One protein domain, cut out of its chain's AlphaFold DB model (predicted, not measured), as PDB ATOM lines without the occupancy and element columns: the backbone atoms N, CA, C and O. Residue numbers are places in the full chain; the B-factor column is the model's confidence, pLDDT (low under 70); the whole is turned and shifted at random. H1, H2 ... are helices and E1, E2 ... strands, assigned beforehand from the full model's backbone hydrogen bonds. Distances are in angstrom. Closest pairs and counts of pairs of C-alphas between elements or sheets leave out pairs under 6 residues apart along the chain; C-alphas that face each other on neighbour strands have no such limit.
ATOM      1  N   LYS A 343     -15.571 -36.500   8.766       87.19
ATOM      2  CA  LYS A 343     -15.568 -35.057   9.075       87.19
ATOM      3  C   LYS A 343     -16.463 -34.261   8.125       87.19
ATOM      4  O   LYS A 343     -17.181 -33.365   8.575       87.19
ATOM      5  N   LEU A 344     -16.445 -34.570   6.827       89.12
ATOM      6  CA  LEU A 344     -17.312 -33.918   5.839       89.12
ATOM      7  C   LEU A 344     -18.789 -34.201   6.117       89.12
ATOM      8  O   LEU A 344     -19.596 -33.272   6.101       89.12
ATOM      9  N   LYS A 345     -19.132 -35.447   6.443       90.50
ATOM     10  CA  LYS A 345     -20.493 -35.867   6.787       90.50
ATOM     11  C   LYS A 345     -20.999 -35.192   8.064       90.50
ATOM     12  O   LYS A 345     -22.096 -34.635   8.068       90.50
ATOM     13  N   ALA A 346     -20.178 -35.135   9.115       88.38
ATOM     14  CA  ALA A 346     -20.504 -34.392  10.334       88.38
ATOM     15  C   ALA A 346     -20.749 -32.900  10.039       88.38
ATOM     16  O   ALA A 346     -21.719 -32.307  10.516       88.38
ATOM     17  N   ARG A 347     -19.917 -32.299   9.177       88.12
ATOM     18  CA  ARG A 347     -20.082 -30.908   8.739       88.12
ATOM     19  C   ARG A 347     -21.383 -30.694   7.956       88.12
ATOM     20  O   ARG A 347     -22.066 -29.702   8.197       88.12
ATOM     21  N   VAL A 348     -21.732 -31.607   7.045       89.88
ATOM     22  CA  VAL A 348     -22.990 -31.586   6.275       89.88
ATOM     23  C   VAL A 348     -24.199 -31.673   7.201       89.88
ATOM     24  O   VAL A 348     -25.107 -30.849   7.083       89.88
ATOM     25  N   LYS A 349     -24.193 -32.613   8.156       91.38
ATOM     26  CA  LYS A 349     -25.261 -32.774   9.152       91.38
ATOM     27  C   LYS A 349     -25.495 -31.473   9.917       91.38
ATOM     28  O   LYS A 349     -26.617 -30.976   9.966       91.38
ATOM     29  N   ARG A 350     -24.420 -30.876  10.435       90.62
ATOM     30  CA  ARG A 350     -24.493 -29.618  11.181       90.62
ATOM     31  C   ARG A 350     -24.993 -28.449  10.326       90.62
ATOM     32  O   ARG A 350     -25.817 -27.670  10.787       90.62
ATOM     33  N   LEU A 351     -24.556 -28.336   9.070       89.12
ATOM     34  CA  LEU A 351     -25.068 -27.310   8.152       89.12
ATOM     35  C   LEU A 351     -26.562 -27.489   7.847       89.12
ATOM     36  O   LEU A 351     -27.291 -26.500   7.815       89.12
ATOM     37  N   ARG A 352     -27.033 -28.729   7.653       90.69
ATOM     38  CA  ARG A 352     -28.464 -29.024   7.475       90.69
ATOM     39  C   ARG A 352     -29.276 -28.615   8.706       90.69
ATOM     40  O   ARG A 352     -30.313 -27.985   8.529       90.69
ATOM     41  N   LEU A 353     -28.775 -28.887   9.915       92.38
ATOM     42  CA  LEU A 353     -29.396 -28.445  11.170       92.38
ATOM     43  C   LEU A 353     -29.512 -26.915  11.237       92.38
ATOM     44  O   LEU A 353     -30.602 -26.388  11.434       92.38
ATOM     45  N   MET A 354     -28.411 -26.196  10.987       90.19
ATOM     46  CA  MET A 354     -28.413 -24.726  10.972       90.19
ATOM     47  C   MET A 354     -29.429 -24.158   9.977       90.19
ATOM     48  O   MET A 354     -30.146 -23.219  10.311       90.19
ATOM     49  N   ASN A 355     -29.498 -24.723   8.768       88.31
ATOM     50  CA  ASN A 355     -30.450 -24.279   7.753       88.31
ATOM     51  C   ASN A 355     -31.895 -24.600   8.154       88.31
ATOM     52  O   ASN A 355     -32.748 -23.736   8.017       88.31
ATOM     53  N   SER A 356     -32.159 -25.784   8.715       91.44
ATOM     54  CA  SER A 356     -33.492 -26.162   9.206       91.44
ATOM     55  C   SER A 356     -34.016 -25.178  10.253       91.44
ATOM     56  O   SER A 356     -35.171 -24.771  10.186       91.44
ATOM     57  N   ILE A 357     -33.168 -24.770  11.201       92.19
ATOM     58  CA  ILE A 357     -33.528 -23.761  12.203       92.19
ATOM     59  C   ILE A 357     -33.760 -22.414  11.510       92.19
ATOM     60  O   ILE A 357     -34.789 -21.783  11.709       92.19
ATOM     61  N   ALA A 358     -32.838 -21.981  10.647       88.31
ATOM     62  CA  ALA A 358     -32.953 -20.703   9.947       88.31
ATOM     63  C   ALA A 358     -34.249 -20.588   9.117       88.31
ATOM     64  O   ALA A 358     -34.896 -19.538   9.129       88.31
ATOM     65  N   ASP A 359     -34.648 -21.677   8.453       89.06
ATOM     66  CA  ASP A 359     -35.846 -21.766   7.616       89.06
ATOM     67  C   ASP A 359     -37.130 -21.553   8.443       89.06
ATOM     68  O   ASP A 359     -38.018 -20.815   8.007       89.06
ATOM     69  N   GLN A 360     -37.208 -22.098   9.667       91.38
ATOM     70  CA  GLN A 360     -38.359 -21.919  10.574       91.38
ATOM     71  C   GLN A 360     -38.620 -20.443  10.908       91.38
ATOM     72  O   GLN A 360     -39.768 -20.012  11.002       91.38
ATOM     73  N   PHE A 361     -37.554 -19.651  11.030       89.44
ATOM     74  CA  PHE A 361     -37.634 -18.226  11.358       89.44
ATOM     75  C   PHE A 361     -37.504 -17.321  10.124       89.44
ATOM     76  O   PHE A 361     -37.473 -16.091  10.248       89.44
ATOM     77  N   GLN A 362     -37.450 -17.906   8.917       87.25
ATOM     78  CA  GLN A 362     -37.223 -17.196   7.655       87.25
ATOM     79  C   GLN A 362     -36.017 -16.239   7.753       87.25
ATOM     80  O   GLN A 362     -36.127 -15.031   7.488       87.25
ATOM     81  N   ALA A 363     -34.888 -16.783   8.202       86.00
ATOM     82  CA  ALA A 363     -33.602 -16.119   8.363       86.00
ATOM     83  C   ALA A 363     -32.499 -16.911   7.642       86.00
ATOM     84  O   ALA A 363     -32.729 -18.008   7.145       86.00
ATOM     85  N   ALA A 364     -31.283 -16.367   7.594       86.19
ATOM     86  CA  ALA A 364     -30.093 -17.109   7.181       86.19
ATOM     87  C   ALA A 364     -29.089 -17.169   8.335       86.19
ATOM     88  O   ALA A 364     -28.916 -16.180   9.045       86.19
ATOM     89  N   VAL A 365     -28.375 -18.282   8.496       87.00
ATOM     90  CA  VAL A 365     -27.267 -18.386   9.458       87.00
ATOM     91  C   VAL A 365     -25.960 -18.509   8.687       87.00
ATOM     92  O   VAL A 365     -25.798 -19.396   7.852       87.00
ATOM     93  N   GLN A 366     -25.015 -17.611   8.954       85.56
ATOM     94  CA  GLN A 366     -23.690 -17.665   8.353       85.56
ATOM     95  C   GLN A 366     -22.837 -18.720   9.067       85.56
ATOM     96  O   GLN A 366     -22.593 -18.582  10.268       85.56
ATOM     97  N   PRO A 367     -22.311 -19.734   8.354       84.12
ATOM     98  CA  PRO A 367     -21.356 -20.669   8.934       84.12
ATOM     99  C   PRO A 367     -20.133 -19.928   9.483       84.12
ATOM    100  O   PRO A 367     -19.538 -19.108   8.782       84.12
ATOM    101  N   SER A 368     -19.755 -20.214  10.731       84.06
ATOM    102  CA  SER A 368     -18.580 -19.637  11.397       84.06
ATOM    103  C   SER A 368     -17.713 -20.741  12.013       84.06
ATOM    104  O   SER A 368     -18.248 -21.777  12.396       84.06
ATOM    105  N   SER A 369     -16.388 -20.573  12.118       83.94
ATOM    106  CA  SER A 369     -15.518 -21.580  12.762       83.94
ATOM    107  C   SER A 369     -15.953 -21.892  14.196       83.94
ATOM    108  O   SER A 369     -15.843 -23.035  14.627       83.94
ATOM    109  N   VAL A 370     -16.514 -20.898  14.887       85.88
ATOM    110  CA  VAL A 370     -17.050 -21.001  16.247       85.88
ATOM    111  C   VAL A 370     -18.214 -21.997  16.321       85.88
ATOM    112  O   VAL A 370     -18.237 -22.839  17.212       85.88
ATOM    113  N   LEU A 371     -19.125 -22.002  15.340       85.56
ATOM    114  CA  LEU A 371     -20.244 -22.964  15.295       85.56
ATOM    115  C   LEU A 371     -19.802 -24.401  14.959       85.56
ATOM    116  O   LEU A 371     -20.513 -25.364  15.242       85.56
ATOM    117  N   PHE A 372     -18.612 -24.568  14.375       86.81
ATOM    118  CA  PHE A 372     -17.996 -25.878  14.125       86.81
ATOM    119  C   PHE A 372     -16.954 -26.253  15.185       86.81
ATOM    120  O   PHE A 372     -16.227 -27.230  15.002       86.81
ATOM    121  N   HIS A 373     -16.860 -25.497  16.283       87.81
ATOM    122  CA  HIS A 373     -15.961 -25.830  17.378       87.81
ATOM    123  C   HIS A 373     -16.401 -27.139  18.051       87.81
ATOM    124  O   HIS A 373     -17.593 -27.371  18.249       87.81
ATOM    125  N   GLN A 374     -15.442 -27.988  18.430       85.56
ATOM    126  CA  GLN A 374     -15.717 -29.321  18.995       85.56
ATOM    127  C   GLN A 374     -16.514 -29.273  20.308       85.56
ATOM    128  O   GLN A 374     -17.259 -30.198  20.605       85.56
ATOM    129  N   ALA A 375     -16.381 -28.184  21.070       87.56
ATOM    130  CA  ALA A 375     -17.132 -27.968  22.310       87.56
ATOM    131  C   ALA A 375     -18.625 -27.655  22.095       87.56
ATOM    132  O   ALA A 375     -19.400 -27.722  23.041       87.56
ATOM    133  N   VAL A 376     -19.028 -27.285  20.877       88.56
ATOM    134  CA  VAL A 376     -20.431 -27.017  20.546       88.56
ATOM    135  C   VAL A 376     -21.021 -28.320  20.019       88.56
ATOM    136  O   VAL A 376     -20.665 -28.742  18.919       88.56
ATOM    137  N   SER A 377     -21.893 -28.973  20.791       91.75
ATOM    138  CA  SER A 377     -22.666 -30.143  20.333       91.75
ATOM    139  C   SER A 377     -23.769 -29.727  19.347       91.75
ATOM    140  O   SER A 377     -24.034 -28.534  19.185       91.75
ATOM    141  N   ASP A 378     -24.386 -30.684  18.648       93.06
ATOM    142  CA  ASP A 378     -25.510 -30.368  17.750       93.06
ATOM    143  C   ASP A 378     -26.726 -29.877  18.559       93.06
ATOM    144  O   ASP A 378     -27.380 -28.917  18.162       93.06
ATOM    145  N   GLU A 379     -26.953 -30.446  19.743       93.50
ATOM    146  CA  GLU A 379     -28.017 -30.065  20.675       93.50
ATOM    147  C   GLU A 379     -27.788 -28.655  21.238       93.50
ATOM    148  O   GLU A 379     -28.697 -27.826  21.273       93.50
ATOM    149  N   THR A 380     -26.547 -28.342  21.631       92.62
ATOM    150  CA  THR A 380     -26.173 -26.997  22.087       92.62
ATOM    151  C   THR A 380     -26.336 -25.980  20.961       92.62
ATOM    152  O   THR A 380     -26.833 -24.883  21.190       92.62
ATOM    153  N   LEU A 381     -25.936 -26.329  19.734       93.94
ATOM    154  CA  LEU A 381     -26.103 -25.459  18.572       93.94
ATOM    155  C   LEU A 381     -27.578 -25.126  18.326       93.94
ATOM    156  O   LEU A 381     -27.905 -23.965  18.081       93.94
ATOM    157  N   GLU A 382     -28.449 -26.134  18.398       95.12
ATOM    158  CA  GLU A 382     -29.891 -25.971  18.236       95.12
ATOM    159  C   GLU A 382     -30.476 -25.050  19.309       95.12
ATOM    160  O   GLU A 382     -31.123 -24.060  18.975       95.12
ATOM    161  N   GLN A 383     -30.162 -25.297  20.584       94.00
ATOM    162  CA  GLN A 383     -30.610 -24.456  21.698       94.00
ATOM    163  C   GLN A 383     -30.162 -22.996  21.551       94.00
ATOM    164  O   GLN A 383     -30.965 -22.082  21.737       94.00
ATOM    165  N   LEU A 384     -28.894 -22.765  21.187       94.06
ATOM    166  CA  LEU A 384     -28.344 -21.417  21.021       94.06
ATOM    167  C   LEU A 384     -29.029 -20.656  19.881       94.06
ATOM    168  O   LEU A 384     -29.400 -19.496  20.053       94.06
ATOM    169  N   LEU A 385     -29.177 -21.287  18.712       94.50
ATOM    170  CA  LEU A 385     -29.748 -20.632  17.536       94.50
ATOM    171  C   LEU A 385     -31.254 -20.408  17.682       94.50
ATOM    172  O   LEU A 385     -31.715 -19.297  17.420       94.50
ATOM    173  N   THR A 386     -32.001 -21.425  18.116       95.00
ATOM    174  CA  THR A 386     -33.452 -21.328  18.320       95.00
ATOM    175  C   THR A 386     -33.767 -20.319  19.417       95.00
ATOM    176  O   THR A 386     -34.517 -19.382  19.164       95.00
ATOM    177  N   GLY A 387     -33.106 -20.407  20.578       94.31
ATOM    178  CA  GLY A 387     -33.328 -19.461  21.675       94.31
ATOM    179  C   GLY A 387     -33.001 -18.015  21.291       94.31
ATOM    180  O   GLY A 387     -33.737 -17.092  21.640       94.31
ATOM    181  N   PHE A 388     -31.939 -17.794  20.506       94.88
ATOM    182  CA  PHE A 388     -31.635 -16.465  19.975       94.88
ATOM    183  C   PHE A 388     -32.721 -15.959  19.022       94.88
ATOM    184  O   PHE A 388     -33.173 -14.826  19.166       94.88
ATOM    185  N   LEU A 389     -33.158 -16.775  18.062       92.94
ATOM    186  CA  LEU A 389     -34.172 -16.375  17.084       92.94
ATOM    187  C   LEU A 389     -35.547 -16.146  17.727       92.94
ATOM    188  O   LEU A 389     -36.228 -15.190  17.359       92.94
ATOM    189  N   GLU A 390     -35.927 -16.946  18.723       94.06
ATOM    190  CA  GLU A 390     -37.133 -16.732  19.532       94.06
ATOM    191  C   GLU A 390     -37.061 -15.421  20.321       94.06
ATOM    192  O   GLU A 390     -38.042 -14.676  20.371       94.06
ATOM    193  N   SER A 391     -35.888 -15.083  20.871       93.50
ATOM    194  CA  SER A 391     -35.695 -13.842  21.634       93.50
ATOM    195  C   SER A 391     -35.875 -12.562  20.808       93.50
ATOM    196  O   SER A 391     -36.146 -11.504  21.373       93.50
ATOM    197  N   LEU A 392     -35.766 -12.646  19.474       92.50
ATOM    198  CA  LEU A 392     -36.029 -11.517  18.575       92.50
ATOM    199  C   LEU A 392     -37.524 -11.178  18.466       92.50
ATOM    200  O   LEU A 392     -37.863 -10.084  18.010       92.50
ATOM    201  N   GLY A 393     -38.412 -12.099  18.856       90.38
ATOM    202  CA  GLY A 393     -39.860 -11.927  18.763       90.38
ATOM    203  C   GLY A 393     -40.404 -11.897  17.323       90.38
ATOM    204  O   GLY A 393     -39.716 -12.287  16.369       90.38
ATOM    205  N   PRO A 394     -41.666 -11.462  17.129       89.75
ATOM    206  CA  PRO A 394     -42.279 -11.381  15.807       89.75
ATOM    207  C   PRO A 394     -41.625 -10.296  14.938       89.75
ATOM    208  O   PRO A 394     -41.169  -9.262  15.423       89.75
ATOM    209  N   LYS A 395     -41.607 -10.514  13.619       87.38
ATOM    210  CA  LYS A 395     -41.112  -9.533  12.639       87.38
ATOM    211  C   LYS A 395     -41.978  -8.251  12.643       87.38
ATOM    212  O   LYS A 395     -43.183  -8.353  12.871       87.38
ATOM    213  N   PRO A 396     -41.418  -7.070  12.299       89.88
ATOM    214  CA  PRO A 396     -40.069  -6.840  11.771       89.88
ATOM    215  C   PRO A 396     -38.990  -6.776  12.859       89.88
ATOM    216  O   PRO A 396     -39.147  -6.117  13.880       89.88
ATOM    217  N   TRP A 397     -37.856  -7.424  12.599       89.81
ATOM    218  CA  TRP A 397     -36.702  -7.408  13.496       89.81
ATOM    219  C   TRP A 397     -35.861  -6.127  13.368       89.81
ATOM    220  O   TRP A 397     -35.877  -5.480  12.312       89.81
ATOM    221  N   PRO A 398     -35.072  -5.774  14.402       88.00
ATOM    222  CA  PRO A 398     -34.121  -4.667  14.332       88.00
ATOM    223  C   PRO A 398     -33.042  -4.894  13.261       88.00
ATOM    224  O   PRO A 398     -32.638  -6.019  12.975       88.00
ATOM    225  N   LEU A 399     -32.516  -3.803  12.687       86.06
ATOM    226  CA  LEU A 399     -31.469  -3.854  11.647       86.06
ATOM    227  C   LEU A 399     -30.169  -4.527  12.120       86.06
ATOM    228  O   LEU A 399     -29.425  -5.090  11.307       86.06
ATOM    229  N   ALA A 400     -29.896  -4.440  13.419       90.31
ATOM    230  CA  ALA A 400     -28.816  -5.128  14.095       90.31
ATOM    231  C   ALA A 400     -29.225  -5.446  15.536       90.31
ATOM    232  O   ALA A 400     -29.863  -4.626  16.192       90.31
ATOM    233  N   PHE A 401     -28.835  -6.622  16.017       93.06
ATOM    234  CA  PHE A 401     -29.026  -7.055  17.399       93.06
ATOM    235  C   PHE A 401     -27.896  -8.010  17.774       93.06
ATOM    236  O   PHE A 401     -27.489  -8.805  16.928       93.06
ATOM    237  N   ASP A 402     -27.382  -7.914  18.996       94.25
ATOM    238  CA  ASP A 402     -26.368  -8.820  19.537       94.25
ATOM    239  C   ASP A 402     -26.938  -9.486  20.789       94.25
ATOM    240  O   ASP A 402     -27.562  -8.819  21.611       94.25
ATOM    241  N   SER A 403     -26.729 -10.792  20.923       93.50
ATOM    242  CA  SER A 403     -27.012 -11.501  22.164       93.50
ATOM    243  C   SER A 403     -26.006 -11.101  23.240       93.50
ATOM    244  O   SER A 403     -24.861 -10.745  22.944       93.50
ATOM    245  N   GLU A 404     -26.390 -11.286  24.499       91.31
ATOM    246  CA  GLU A 404     -25.396 -11.434  25.561       91.31
ATOM    247  C   GLU A 404     -24.480 -12.643  25.267       91.31
ATOM    248  O   GLU A 404     -24.891 -13.561  24.543       91.31
ATOM    249  N   PRO A 405     -23.235 -12.673  25.784       90.88
ATOM    250  CA  PRO A 405     -22.332 -13.804  25.595       90.88
ATOM    251  C   PRO A 405     -22.930 -15.106  26.140       90.88
ATOM    252  O   PRO A 405     -23.085 -15.284  27.348       90.88
ATOM    253  N   LEU A 406     -23.220 -16.043  25.242       88.94
ATOM    254  CA  LEU A 406     -23.782 -17.347  25.564       88.94
ATOM    255  C   LEU A 406     -22.640 -18.296  25.938       88.94
ATOM    256  O   LEU A 406     -21.751 -18.565  25.126       88.94
ATOM    257  N   VAL A 407     -22.631 -18.771  27.182       86.81
ATOM    258  CA  VAL A 407     -21.588 -19.669  27.693       86.81
ATOM    259  C   VAL A 407     -21.828 -21.077  27.155       86.81
ATOM    260  O   VAL A 407     -22.859 -21.677  27.438       86.81
ATOM    261  N   VAL A 408     -20.869 -21.604  26.393       86.31
ATOM    262  CA  VAL A 408     -20.880 -23.001  25.927       86.31
ATOM    263  C   VAL A 408     -20.169 -23.891  26.936       86.31
ATOM    264  O   VAL A 408     -20.647 -24.972  27.266       86.31
ATOM    265  N   ASN A 409     -19.021 -23.431  27.433       85.56
ATOM    266  CA  ASN A 409     -18.282 -24.031  28.538       85.56
ATOM    267  C   ASN A 409     -17.364 -22.976  29.182       85.56
ATOM    268  O   ASN A 409     -17.370 -21.810  28.778       85.56
ATOM    269  N   ASP A 410     -16.535 -23.390  30.140       80.56
ATOM    270  CA  ASP A 410     -15.634 -22.503  30.892       80.56
ATOM    271  C   ASP A 410     -14.647 -21.708  30.017       80.56
ATOM    272  O   ASP A 410     -14.125 -20.680  30.447       80.56
ATOM    273  N   GLN A 411     -14.389 -22.157  28.784       82.19
ATOM    274  CA  GLN A 411     -13.384 -21.589  27.880       82.19
ATOM    275  C   GLN A 411     -13.972 -20.980  26.598       82.19
ATOM    276  O   GLN A 411     -13.252 -20.305  25.863       82.19
ATOM    277  N   LEU A 412     -15.262 -21.188  26.317       86.94
ATOM    278  CA  LEU A 412     -15.913 -20.755  25.084       86.94
ATOM    279  C   LEU A 412     -17.221 -20.020  25.379       86.94
ATOM    280  O   LEU A 412     -18.177 -20.583  25.916       86.94
ATOM    281  N   LYS A 413     -17.267 -18.761  24.944       90.44
ATOM    282  CA  LYS A 413     -18.473 -17.932  24.907       90.44
ATOM    283  C   LYS A 413     -18.749 -17.539  23.465       90.44
ATOM    284  O   LYS A 413     -17.812 -17.229  22.736       90.44
ATOM    285  N   ILE A 414     -20.017 -17.553  23.075       92.44
ATOM    286  CA  ILE A 414     -20.458 -17.232  21.717       92.44
ATOM    287  C   ILE A 414     -21.366 -16.013  21.773       92.44
ATOM    288  O   ILE A 414     -22.295 -15.967  22.576       92.44
ATOM    289  N   VAL A 415     -21.130 -15.041  20.895       94.06
ATOM    290  CA  VAL A 415     -22.070 -13.937  20.670       94.06
ATOM    291  C   VAL A 415     -22.764 -14.147  19.333       94.06
ATOM    292  O   VAL A 415     -22.110 -14.268  18.292       94.06
ATOM    293  N   LEU A 416     -24.098 -14.172  19.358       94.88
ATOM    294  CA  LEU A 416     -24.929 -14.241  18.164       94.88
ATOM    295  C   LEU A 416     -25.371 -12.837  17.758       94.88
ATOM    296  O   LEU A 416     -25.879 -12.062  18.561       94.88
ATOM    297  N   SER A 417     -25.164 -12.508  16.491       93.44
ATOM    298  CA  SER A 417     -25.397 -11.183  15.934       93.44
ATOM    299  C   SER A 417     -26.339 -11.262  14.741       93.44
ATOM    300  O   SER A 417     -25.989 -11.830  13.706       93.44
ATOM    301  N   LEU A 418     -27.498 -10.618  14.839       92.62
ATOM    302  CA  LEU A 418     -28.378 -10.350  13.708       92.62
ATOM    303  C   LEU A 418     -27.838  -9.155  12.924       92.62
ATOM    304  O   LEU A 418     -27.547  -8.104  13.500       92.62
ATOM    305  N   ARG A 419     -27.701  -9.285  11.605       90.00
ATOM    306  CA  ARG A 419     -27.328  -8.186  10.702       90.00
ATOM    307  C   ARG A 419     -28.179  -8.231   9.440       90.00
ATOM    308  O   ARG A 419     -28.589  -9.300   8.996       90.00
ATOM    309  N   ARG A 420     -28.392  -7.084   8.798       82.00
ATOM    310  CA  ARG A 420     -28.965  -7.044   7.446       82.00
ATOM    311  C   ARG A 420     -27.921  -7.464   6.406       82.00
ATOM    312  O   ARG A 420     -26.822  -6.908   6.350       82.00
ATOM    313  N   SER A 421     -28.260  -8.437   5.570       72.56
ATOM    314  CA  SER A 421     -27.431  -8.870   4.447       72.56
ATOM    315  C   SER A 421     -27.505  -7.848   3.316       72.56
ATOM    316  O   SER A 421     -28.573  -7.587   2.766       72.56
ATOM    317  N   ARG A 422     -26.350  -7.294   2.922       63.31
ATOM    318  CA  ARG A 422     -26.256  -6.395   1.757       63.31
ATOM    319  C   ARG A 422     -26.488  -7.116   0.422       63.31
ATOM    320  O   ARG A 422     -26.756  -6.445  -0.563       63.31
ATOM    321  N   ARG A 423     -26.357  -8.450   0.382       58.28
ATOM    322  CA  ARG A 423     -26.453  -9.255  -0.852       58.28
ATOM    323  C   ARG A 423     -27.838  -9.848  -1.088       58.28
ATOM    324  O   ARG A 423     -28.316  -9.817  -2.208       58.28
ATOM    325  N   SER A 424     -28.470 -10.378  -0.044       61.22
ATOM    326  CA  SER A 424     -29.766 -11.069  -0.149       61.22
ATOM    327  C   SER A 424     -30.958 -10.212   0.284       61.22
ATOM    328  O   SER A 424     -32.088 -10.682   0.256       61.22
ATOM    329  N   GLY A 425     -30.731  -8.978   0.751       61.88
ATOM    330  CA  GLY A 425     -31.784  -8.072   1.231       61.88
ATOM    331  C   GLY A 425     -32.434  -8.465   2.569       61.88
ATOM    332  O   GLY A 425     -33.039  -7.602   3.205       61.88
ATOM    333  N   GLY A 426     -32.271  -9.719   3.016       78.19
ATOM    334  CA  GLY A 426     -32.808 -10.275   4.264       78.19
ATOM    335  C   GLY A 426     -31.871 -10.187   5.478       78.19
ATOM    336  O   GLY A 426     -30.842  -9.508   5.452       78.19
ATOM    337  N   PHE A 427     -32.227 -10.887   6.558       84.06
ATOM    338  CA  PHE A 427     -31.440 -10.955   7.793       84.06
ATOM    339  C   PHE A 427     -30.485 -12.153   7.808       84.06
ATOM    340  O   PHE A 427     -30.842 -13.247   7.371       84.06
ATOM    341  N   ILE A 428     -29.277 -11.942   8.331       86.62
ATOM    342  CA  ILE A 428     -28.258 -12.971   8.530       86.62
ATOM    343  C   ILE A 428     -27.797 -12.990   9.990       86.62
ATOM    344  O   ILE A 428     -27.457 -11.950  10.557       86.62
ATOM    345  N   VAL A 429     -27.776 -14.176  10.587       88.94
ATOM    346  CA  VAL A 429     -27.225 -14.440  11.915       88.94
ATOM    347  C   VAL A 429     -25.755 -14.807  11.767       88.94
ATOM    348  O   VAL A 429     -25.390 -15.643  10.941       88.94
ATOM    349  N   ARG A 430     -24.895 -14.175  12.562       90.25
ATOM    350  CA  ARG A 430     -23.459 -14.452  12.637       90.25
ATOM    351  C   ARG A 430     -23.094 -14.857  14.052       90.25
ATOM    352  O   ARG A 430     -23.603 -14.265  14.993       90.25
ATOM    353  N   ALA A 431     -22.179 -15.804  14.185       89.06
ATOM    354  CA  ALA A 431     -21.612 -16.196  15.467       89.06
ATOM    355  C   ALA A 431     -20.135 -15.811  15.517       89.06
ATOM    356  O   ALA A 431     -19.391 -16.149  14.585       89.06
ATOM    357  N   ARG A 432     -19.736 -15.117  16.581       86.62
ATOM    358  CA  ARG A 432     -18.356 -14.706  16.848       86.62
ATOM    359  C   ARG A 432     -17.898 -15.140  18.228       86.62
ATOM    360  O   ARG A 432     -18.770 -15.248  19.120       86.62
TER     361      ARG A 432
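Overview. This is residues 343 to 432 of the 432 residues of an uncharacterized protein of Pseudomonas putida (UniProt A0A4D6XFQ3). Two helices, H1 and H2, run side by side the same way, and H2 comes next to a narrow, broken wall of short antiparallel strands while H1 keeps clear of these strands. The wall is a three-stranded sheet, E1, E4 and E5, prolonged by the small hairpin of E2 and E3, with E3 running on into E4; the long stretch between the helices also reaches E5 and pairs with it at residues 364 to 365. The printed part has 90 residues, with two named helices and then five named strands along the chain, H1 H2 E1 E2 E3 E4 E5; the sheets have the orders E1 - E4 - E5 and E2 - E3. The class is mixed, helices and strands, and the whole is compact, with a radius of gyration of the C-alphas of 12.7 A and spans of 35 by 28 by 20 A.

Along the chain. Find C-alpha 343 at (-15.568, -35.057, 9.075); from there H1 runs 26.3 A through residues 343 to 360. Next look at residues 378 to 391 for H2, 19.8 A long, which ends at C-alpha 391 at (-35.695, -13.842, 21.634). Then come E1, residues 400 to 402, 7.0 A; E2, residues 406 to 409, 9.2 A; and E3, residues 412 to 414, 6.7 A. E4, residues 416 to 420, and E5, residues 427 to 431, each measure 13.5 A; E5 ends at C-alpha 431 at (-21.612, -16.196, 15.467).

Arrangement. Start with H1, which touches H2 with residues 350 to 357 alone, at a shallow tilt of 21 degrees; their closest C-alphas are those of Ile 357 and Thr 386, 6.6 A apart. H2 is on the sheet of E1, E4 and E5 but only grazes it, with residues 384 to 389; H1 is not on it. The closest C-alphas of H2 and E4 are those of Phe 388 and Leu 416, 7.3 A apart. In both helices every O i to N i+4 pair is within hydrogen-bond range. Between E1 and E4, antiparallel at 177 degrees, find N 418 and O 401 at 2.8 A. In the hairpin of E2 and E3, N 406 and O 414 are 2.8 A apart. In the hairpin of E4 and E5, N 417 and O 430 are 2.8 A apart. E3 runs on into E4 at 28 degrees.

Size, cuts and confidence. The two C-alphas farthest apart are those of Lys 343 and Pro 396, at 37.5 A. The printed part has no cut and ends at Arg 432, the chain's last residue. The link from H1 to H2, 17 residues, is long. The mean pLDDT of the printed part is 88.0; look at residues 422 to 425 for the values under 70.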